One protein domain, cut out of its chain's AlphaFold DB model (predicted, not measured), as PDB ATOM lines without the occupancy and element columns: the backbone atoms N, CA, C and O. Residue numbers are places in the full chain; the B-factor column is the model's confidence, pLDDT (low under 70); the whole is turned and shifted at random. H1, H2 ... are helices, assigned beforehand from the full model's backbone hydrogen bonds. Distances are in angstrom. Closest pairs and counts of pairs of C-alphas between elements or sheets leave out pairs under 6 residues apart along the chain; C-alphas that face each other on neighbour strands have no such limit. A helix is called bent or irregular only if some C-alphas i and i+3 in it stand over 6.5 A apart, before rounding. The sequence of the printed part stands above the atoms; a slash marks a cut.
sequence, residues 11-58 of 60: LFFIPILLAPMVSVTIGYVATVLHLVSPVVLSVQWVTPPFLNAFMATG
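Overview. This is residues 11 to 58 of the 60 residues of the protein "PTS system, cellobiose-specific IIC component" of Lactococcus raffinolactis 4877 (UniProt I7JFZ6). What shape does the backbone draw? It is one long helical arm, H1, leading into a small head, in which the long link of residues 33 to 48 swings out and folds back to the short helix H2. Residues 11 to 26 of H1 stick out free of the head. What is printed, and how large is it? The 48 printed residues have two named helices, H1 then H2, and no named strand, and the class is all helix. The whole is loose and flat, with a radius of gyration of the C-alphas of 12.7 A and spans of 39 by 27 by 14 A.

Arrangement. Do the helices meet? H1, residues 11 to 32, and H2, residues 49 to 56, are apart, with no C-alpha of the one within 8 A of the other. Are their backbones well formed? In H2 each O i to N i+4 pair is within hydrogen-bond range, and in H1 15 of 18 are. H1 is neither bent nor irregular, but only just: C-alphas 17 and 20 are 6.3 A apart.

Along the chain. Where does H1 run? It goes from C-alpha 11 at (-46.595, 31.442, 258.142) to C-alpha 32 at (-22.920, 49.785, 244.613), 32.9 A. Where is H2? It begins at Pro 49 and ends at Ala 56, whose C-alpha is at (-15.167, 43.663, 256.981), 10.4 A from first to last C-alpha.

Size, cuts and confidence. How far does it reach? The C-alphas of Leu 11 and Gly 58, the two farthest apart, are 38.8 A apart. Without residues 11 to 26, which stand free, the body spans 27 by 14 by 11 A. Is anything cut or uncertain? The printed part has no cut, and the link from H1 to H2, 16 residues, is long. The mean pLDDT of the printed part is 86.5, and no printed residue is under 70.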
ATOM      1  N   LEU A  11     -46.548  30.020 257.792       80.56
ATOM      2  CA  LEU A  11     -46.595  31.442 258.142       80.56
ATOM      3  C   LEU A  11     -45.198  32.021 258.403       80.56
ATOM      4  O   LEU A  11     -44.938  33.169 258.055       80.56
ATOM      5  N   PHE A  12     -44.293  31.234 258.992       79.38
ATOM      6  CA  PHE A  12     -42.922  31.662 259.290       79.38
ATOM      7  C   PHE A  12     -41.924  31.331 258.174       79.38
ATOM      8  O   PHE A  12     -40.872  31.960 258.095       79.38
ATOM      9  N   PHE A  13     -42.269  30.417 257.269       80.50
ATOM     10  CA  PHE A  13     -41.452  30.092 256.103       80.50
ATOM     11  C   PHE A  13     -41.245  31.306 255.186       80.50
ATOM     12  O   PHE A  13     -40.118  31.612 254.796       80.50
ATOM     13  N   ILE A  14     -42.326  32.039 254.898       85.62
ATOM     14  CA  ILE A  14     -42.305  33.230 254.039       85.62
ATOM     15  C   ILE A  14     -41.339  34.307 254.573       85.62
ATOM     16  O   ILE A  14     -40.441  34.709 253.828       85.62
ATOM     17  N   PRO A  15     -41.444  34.775 255.835       84.38
ATOM     18  CA  PRO A  15     -40.525  35.784 256.350       84.38
ATOM     19  C   PRO A  15     -39.084  35.275 256.486       84.38
ATOM     20  O   PRO A  15     -38.168  36.060 256.270       84.38
ATOM     21  N   ILE A  16     -38.852  33.988 256.772       86.88
ATOM     22  CA  ILE A  16     -37.489  33.420 256.834       86.88
ATOM     23  C   ILE A  16     -36.793  33.464 255.475       86.88
ATOM     24  O   ILE A  16     -35.580  33.647 255.424       86.88
ATOM     25  N   LEU A  17     -37.541  33.308 254.386       86.69
ATOM     26  CA  LEU A  17     -36.996  33.393 253.038       86.69
ATOM     27  C   LEU A  17     -36.827  34.850 252.584       86.69
ATOM     28  O   LEU A  17     -35.787  35.214 252.039       86.69
ATOM     29  N   LEU A  18     -37.830  35.698 252.820       90.12
ATOM     30  CA  LEU A  18     -37.824  37.081 252.336       90.12
ATOM     31  C   LEU A  18     -36.880  37.994 253.122       90.12
ATOM     32  O   LEU A  18     -36.226  38.838 252.517       90.12
ATOM     33  N   ALA A  19     -36.773  37.830 254.443       90.44
ATOM     34  CA  ALA A  19     -35.912  38.671 255.274       90.44
ATOM     35  C   ALA A  19     -34.442  38.689 254.803       90.44
ATOM     36  O   ALA A  19     -33.942  39.780 254.524       90.44
ATOM     37  N   PRO A  20     -33.745  37.545 254.626       89.44
ATOM     38  CA  PRO A  20     -32.363  37.556 254.149       89.44
ATOM     39  C   PRO A  20     -32.246  38.059 252.706       89.44
ATOM     40  O   PRO A  20     -31.284  38.755 252.394       89.44
ATOM     41  N   MET A  21     -33.226  37.787 251.835       93.00
ATOM     42  CA  MET A  21     -33.224  38.293 250.455       93.00
ATOM     43  C   MET A  21     -33.258  39.822 250.410       93.00
ATOM     44  O   MET A  21     -32.495  40.445 249.671       93.00
ATOM     45  N   VAL A  22     -34.109  40.438 251.232       93.94
ATOM     46  CA  VAL A  22     -34.194  41.897 251.346       93.94
ATOM     47  C   VAL A  22     -32.915  42.460 251.967       93.94
ATOM     48  O   VAL A  22     -32.357  43.411 251.426       93.94
ATOM     49  N   SER A  23     -32.397  41.854 253.040       90.50
ATOM     50  CA  SER A  23     -31.151  42.301 253.677       90.50
ATOM     51  C   SER A  23     -29.950  42.264 252.728       90.50
ATOM     52  O   SER A  23     -29.193  43.230 252.676       90.50
ATOM     53  N   VAL A  24     -29.797  41.196 251.937       90.50
ATOM     54  CA  VAL A  24     -28.723  41.083 250.934       90.50
ATOM     55  C   VAL A  24     -28.904  42.111 249.820       90.50
ATOM     56  O   VAL A  24     -27.932  42.738 249.410       90.50
ATOM     57  N   THR A  25     -30.139  42.328 249.361       92.38
ATOM     58  CA  THR A  25     -30.429  43.310 248.308       92.38
ATOM     59  C   THR A  25     -30.084  44.727 248.765       92.38
ATOM     60  O   THR A  25     -29.410  45.455 248.042       92.38
ATOM     61  N   ILE A  26     -30.485  45.107 249.983       91.44
ATOM     62  CA  ILE A  26     -30.155  46.413 250.568       91.44
ATOM     63  C   ILE A  26     -28.641  46.558 250.728       91.44
ATOM     64  O   ILE A  26     -28.092  47.583 250.333       91.44
ATOM     65  N   GLY A  27     -27.962  45.533 251.257       86.81
ATOM     66  CA  GLY A  27     -26.508  45.541 251.413       86.81
ATOM     67  C   GLY A  27     -25.783  45.727 250.078       86.81
ATOM     68  O   GLY A  27     -24.938  46.607 249.955       86.81
ATOM     69  N   TYR A  28     -26.175  44.969 249.050       87.81
ATOM     70  CA  TYR A  28     -25.588  45.074 247.716       87.81
ATOM     71  C   TYR A  28     -25.802  46.458 247.094       87.81
ATOM     72  O   TYR A  28     -24.857  47.072 246.602       87.81
ATOM     73  N   VAL A  29     -27.031  46.981 247.152       90.38
ATOM     74  CA  VAL A  29     -27.348  48.314 246.624       90.38
ATOM     75  C   VAL A  29     -26.572  49.400 247.374       90.38
ATOM     76  O   VAL A  29     -26.041  50.305 246.736       90.38
ATOM     77  N   ALA A  30     -26.441  49.298 248.697       86.94
ATOM     78  CA  ALA A  30     -25.663  50.245 249.493       86.94
ATOM     79  C   ALA A  30     -24.174  50.252 249.105       86.94
ATOM     80  O   ALA A  30     -23.576  51.324 249.001       86.94
ATOM     81  N   THR A  31     -23.590  49.084 248.820       87.19
ATOM     82  CA  THR A  31     -22.204  48.987 248.340       87.19
ATOM     83  C   THR A  31     -22.040  49.552 246.924       87.19
ATOM     84  O   THR A  31     -21.082  50.274 246.664       87.19
ATOM     85  N   VAL A  32     -22.977  49.281 246.005       88.00
ATOM     86  CA  VAL A  32     -22.920  49.785 244.613       88.00
ATOM     87  C   VAL A  32     -23.105  51.302 244.542       88.00
ATOM     88  O   VAL A  32     -22.458  51.967 243.738       88.00
ATOM     89  N   LEU A  33     -23.960  51.868 245.396       88.44
ATOM     90  CA  LEU A  33     -24.175  53.314 245.491       88.44
ATOM     91  C   LEU A  33     -23.050  54.047 246.245       88.44
ATOM     92  O   LEU A  33     -23.182  55.243 246.489       88.44
ATOM     93  N   HIS A  34     -21.968  53.352 246.624       83.25
ATOM     94  CA  HIS A  34     -20.869  53.887 247.437       83.25
ATOM     95  C   HIS A  34     -21.329  54.509 248.771       83.25
ATOM     96  O   HIS A  34     -20.655  55.378 249.319       83.25
ATOM     97  N   LEU A  35     -22.471  54.062 249.308       81.69
ATOM     98  CA  LEU A  35     -22.948  54.466 250.635       81.69
ATOM     99  C   LEU A  35     -22.206  53.723 251.752       81.69
ATOM    100  O   LEU A  35     -22.146  54.212 252.875       81.69
ATOM    101  N   VAL A  36     -21.677  52.537 251.444       83.31
ATOM    102  CA  VAL A  36     -20.902  51.694 252.359       83.31
ATOM    103  C   VAL A  36     -19.670  51.181 251.621       83.31
ATOM    104  O   VAL A  36     -19.769  50.769 250.460       83.31
ATOM    105  N   SER A  37     -18.522  51.191 252.298       83.00
ATOM    106  CA  SER A  37     -17.264  50.665 251.774       83.00
ATOM    107  C   SER A  37     -17.390  49.175 251.400       83.00
ATOM    108  O   SER A  37     -18.102  48.416 252.066       83.00
ATOM    109  N   PRO A  38     -16.756  48.723 250.303       81.94
ATOM    110  CA  PRO A  38     -16.806  47.322 249.903       81.94
ATOM    111  C   PRO A  38     -16.112  46.429 250.937       81.94
ATOM    112  O   PRO A  38     -15.196  46.852 251.639       81.94
ATOM    113  N   VAL A  39     -16.527  45.163 251.004       84.06
ATOM    114  CA  VAL A  39     -15.904  44.181 251.896       84.06
ATOM    115  C   VAL A  39     -14.477  43.898 251.423       84.06
ATOM    116  O   VAL A  39     -14.273  43.313 250.359       84.06
ATOM    117  N   VAL A  40     -13.495  44.310 252.222       86.00
ATOM    118  CA  VAL A  40     -12.057  44.131 251.968       86.00
ATOM    119  C   VAL A  40     -11.462  42.978 252.774       86.00
ATOM    120  O   VAL A  40     -10.431  42.426 252.388       86.00
ATOM    121  N   LEU A  41     -12.111  42.581 253.875       85.06
ATOM    122  CA  LEU A  41     -11.655  41.515 254.767       85.06
ATOM    123  C   LEU A  41     -12.752  40.469 254.987       85.06
ATOM    124  O   LEU A  41     -13.887  40.788 255.337       85.06
ATOM    125  N   SER A  42     -12.401  39.190 254.840       84.94
ATOM    126  CA  SER A  42     -13.286  38.077 255.189       84.94
ATOM    127  C   SER A  42     -13.253  37.830 256.701       84.94
ATOM    128  O   SER A  42     -12.371  37.133 257.210       84.94
ATOM    129  N   VAL A  43     -14.201  38.418 257.428       86.25
ATOM    130  CA  VAL A  43     -14.330  38.264 258.884       86.25
ATOM    131  C   VAL A  43     -15.080  36.974 259.221       86.25
ATOM    132  O   VAL A  43     -16.015  36.578 258.527       86.25
ATOM    133  N   GLN A  44     -14.685  36.306 260.308       87.50
ATOM    134  CA  GLN A  44     -15.356  35.090 260.766       87.50
ATOM    135  C   GLN A  44     -16.823  35.364 261.140       87.50
ATOM    136  O   GLN A  44     -17.136  36.352 261.802       87.50
ATOM    137  N   TRP A  45     -17.727  34.449 260.785       85.75
ATOM    138  CA  TRP A  45     -19.177  34.614 260.992       85.75
ATOM    139  C   TRP A  45     -19.607  34.638 262.469       85.75
ATOM    140  O   TRP A  45     -20.701  35.093 262.786       85.75
ATOM    141  N   VAL A  46     -18.750  34.155 263.373       88.44
ATOM    142  CA  VAL A  46     -18.980  34.152 264.829       88.44
ATOM    143  C   VAL A  46     -18.732  35.540 265.446       88.44
ATOM    144  O   VAL A  46     -19.080  35.782 266.601       88.44
ATOM    145  N   THR A  47     -18.140  36.473 264.694       89.62
ATOM    146  CA  THR A  47     -17.903  37.847 265.151       89.62
ATOM    147  C   THR A  47     -19.236  38.580 265.357       89.62
ATOM    148  O   THR A  47     -20.121  38.473 264.502       89.62
ATOM    149  N   PRO A  48     -19.397  39.361 266.446       89.00
ATOM    150  CA  PRO A  48     -20.605  40.145 266.685       89.00
ATOM    151  C   PRO A  48     -20.964  41.045 265.488       89.00
ATOM    152  O   PRO A  48     -20.053  41.625 264.898       89.00
ATOM    153  N   PRO A  49     -22.253  41.233 265.146       84.56
ATOM    154  CA  PRO A  49     -22.672  41.849 263.880       84.56
ATOM    155  C   PRO A  49     -22.066  43.228 263.582       84.56
ATOM    156  O   PRO A  49     -21.626  43.477 262.464       84.56
ATOM    157  N   PHE A  50     -22.001  44.114 264.580       85.88
ATOM    158  CA  PHE A  50     -21.457  45.466 264.407       85.88
ATOM    159  C   PHE A  50     -19.940  45.467 264.205       85.88
ATOM    160  O   PHE A  50     -19.435  46.157 263.326       85.88
ATOM    161  N   LEU A  51     -19.220  44.655 264.987       86.81
ATOM    162  CA  LEU A  51     -17.777  44.482 264.814       86.81
ATOM    163  C   LEU A  51     -17.461  43.814 263.478       86.81
ATOM    164  O   LEU A  51     -16.480  44.170 262.840       86.81
ATOM    165  N   ASN A  52     -18.291  42.860 263.057       86.25
ATOM    166  CA  ASN A  52     -18.123  42.167 261.791       86.25
ATOM    167  C   ASN A  52     -18.196  43.155 260.626       86.25
ATOM    168  O   ASN A  52     -17.253  43.212 259.846       86.25
ATOM    169  N   ALA A  53     -19.247  43.980 260.568       84.00
ATOM    170  CA  ALA A  53     -19.395  44.991 259.526       84.00
ATOM    171  C   ALA A  53     -18.197  45.953 259.490       84.00
ATOM    172  O   ALA A  53     -17.559  46.057 258.451       84.00
ATOM    173  N   PHE A  54     -17.830  46.537 260.635       85.69
ATOM    174  CA  PHE A  54     -16.700  47.465 260.760       85.69
ATOM    175  C   PHE A  54     -15.367  46.847 260.323       85.69
ATOM    176  O   PHE A  54     -14.585  47.448 259.597       85.69
ATOM    177  N   MET A  55     -15.076  45.618 260.750       84.94
ATOM    178  CA  MET A  55     -13.839  44.937 260.364       84.94
ATOM    179  C   MET A  55     -13.858  44.515 258.889       84.94
ATOM    180  O   MET A  55     -12.823  44.552 258.232       84.94
ATOM    181  N   ALA A  56     -15.017  44.118 258.359       84.06
ATOM    182  CA  ALA A  56     -15.167  43.663 256.981       84.06
ATOM    183  C   ALA A  56     -14.954  44.797 255.968       84.06
ATOM    184  O   ALA A  56     -14.407  44.549 254.893       84.06
ATOM    185  N   THR A  57     -15.327  46.028 256.321       85.12
ATOM    186  CA  THR A  57     -15.168  47.251 255.514       85.12
ATOM    187  C   THR A  57     -13.812  47.943 255.686       85.12
ATOM    188  O   THR A  57     -13.559  48.951 255.036       85.12
ATOM    189  N   GLY A  58     -12.897  47.383 256.489       83.75
ATOM    190  CA  GLY A  58     -11.553  47.942 256.676       83.75
ATOM    191  C   GLY A  58     -11.435  48.929 257.839       83.75
ATOM    192  O   GLY A  58     -10.573  49.802 257.798       83.75
TER     193      GLY A  58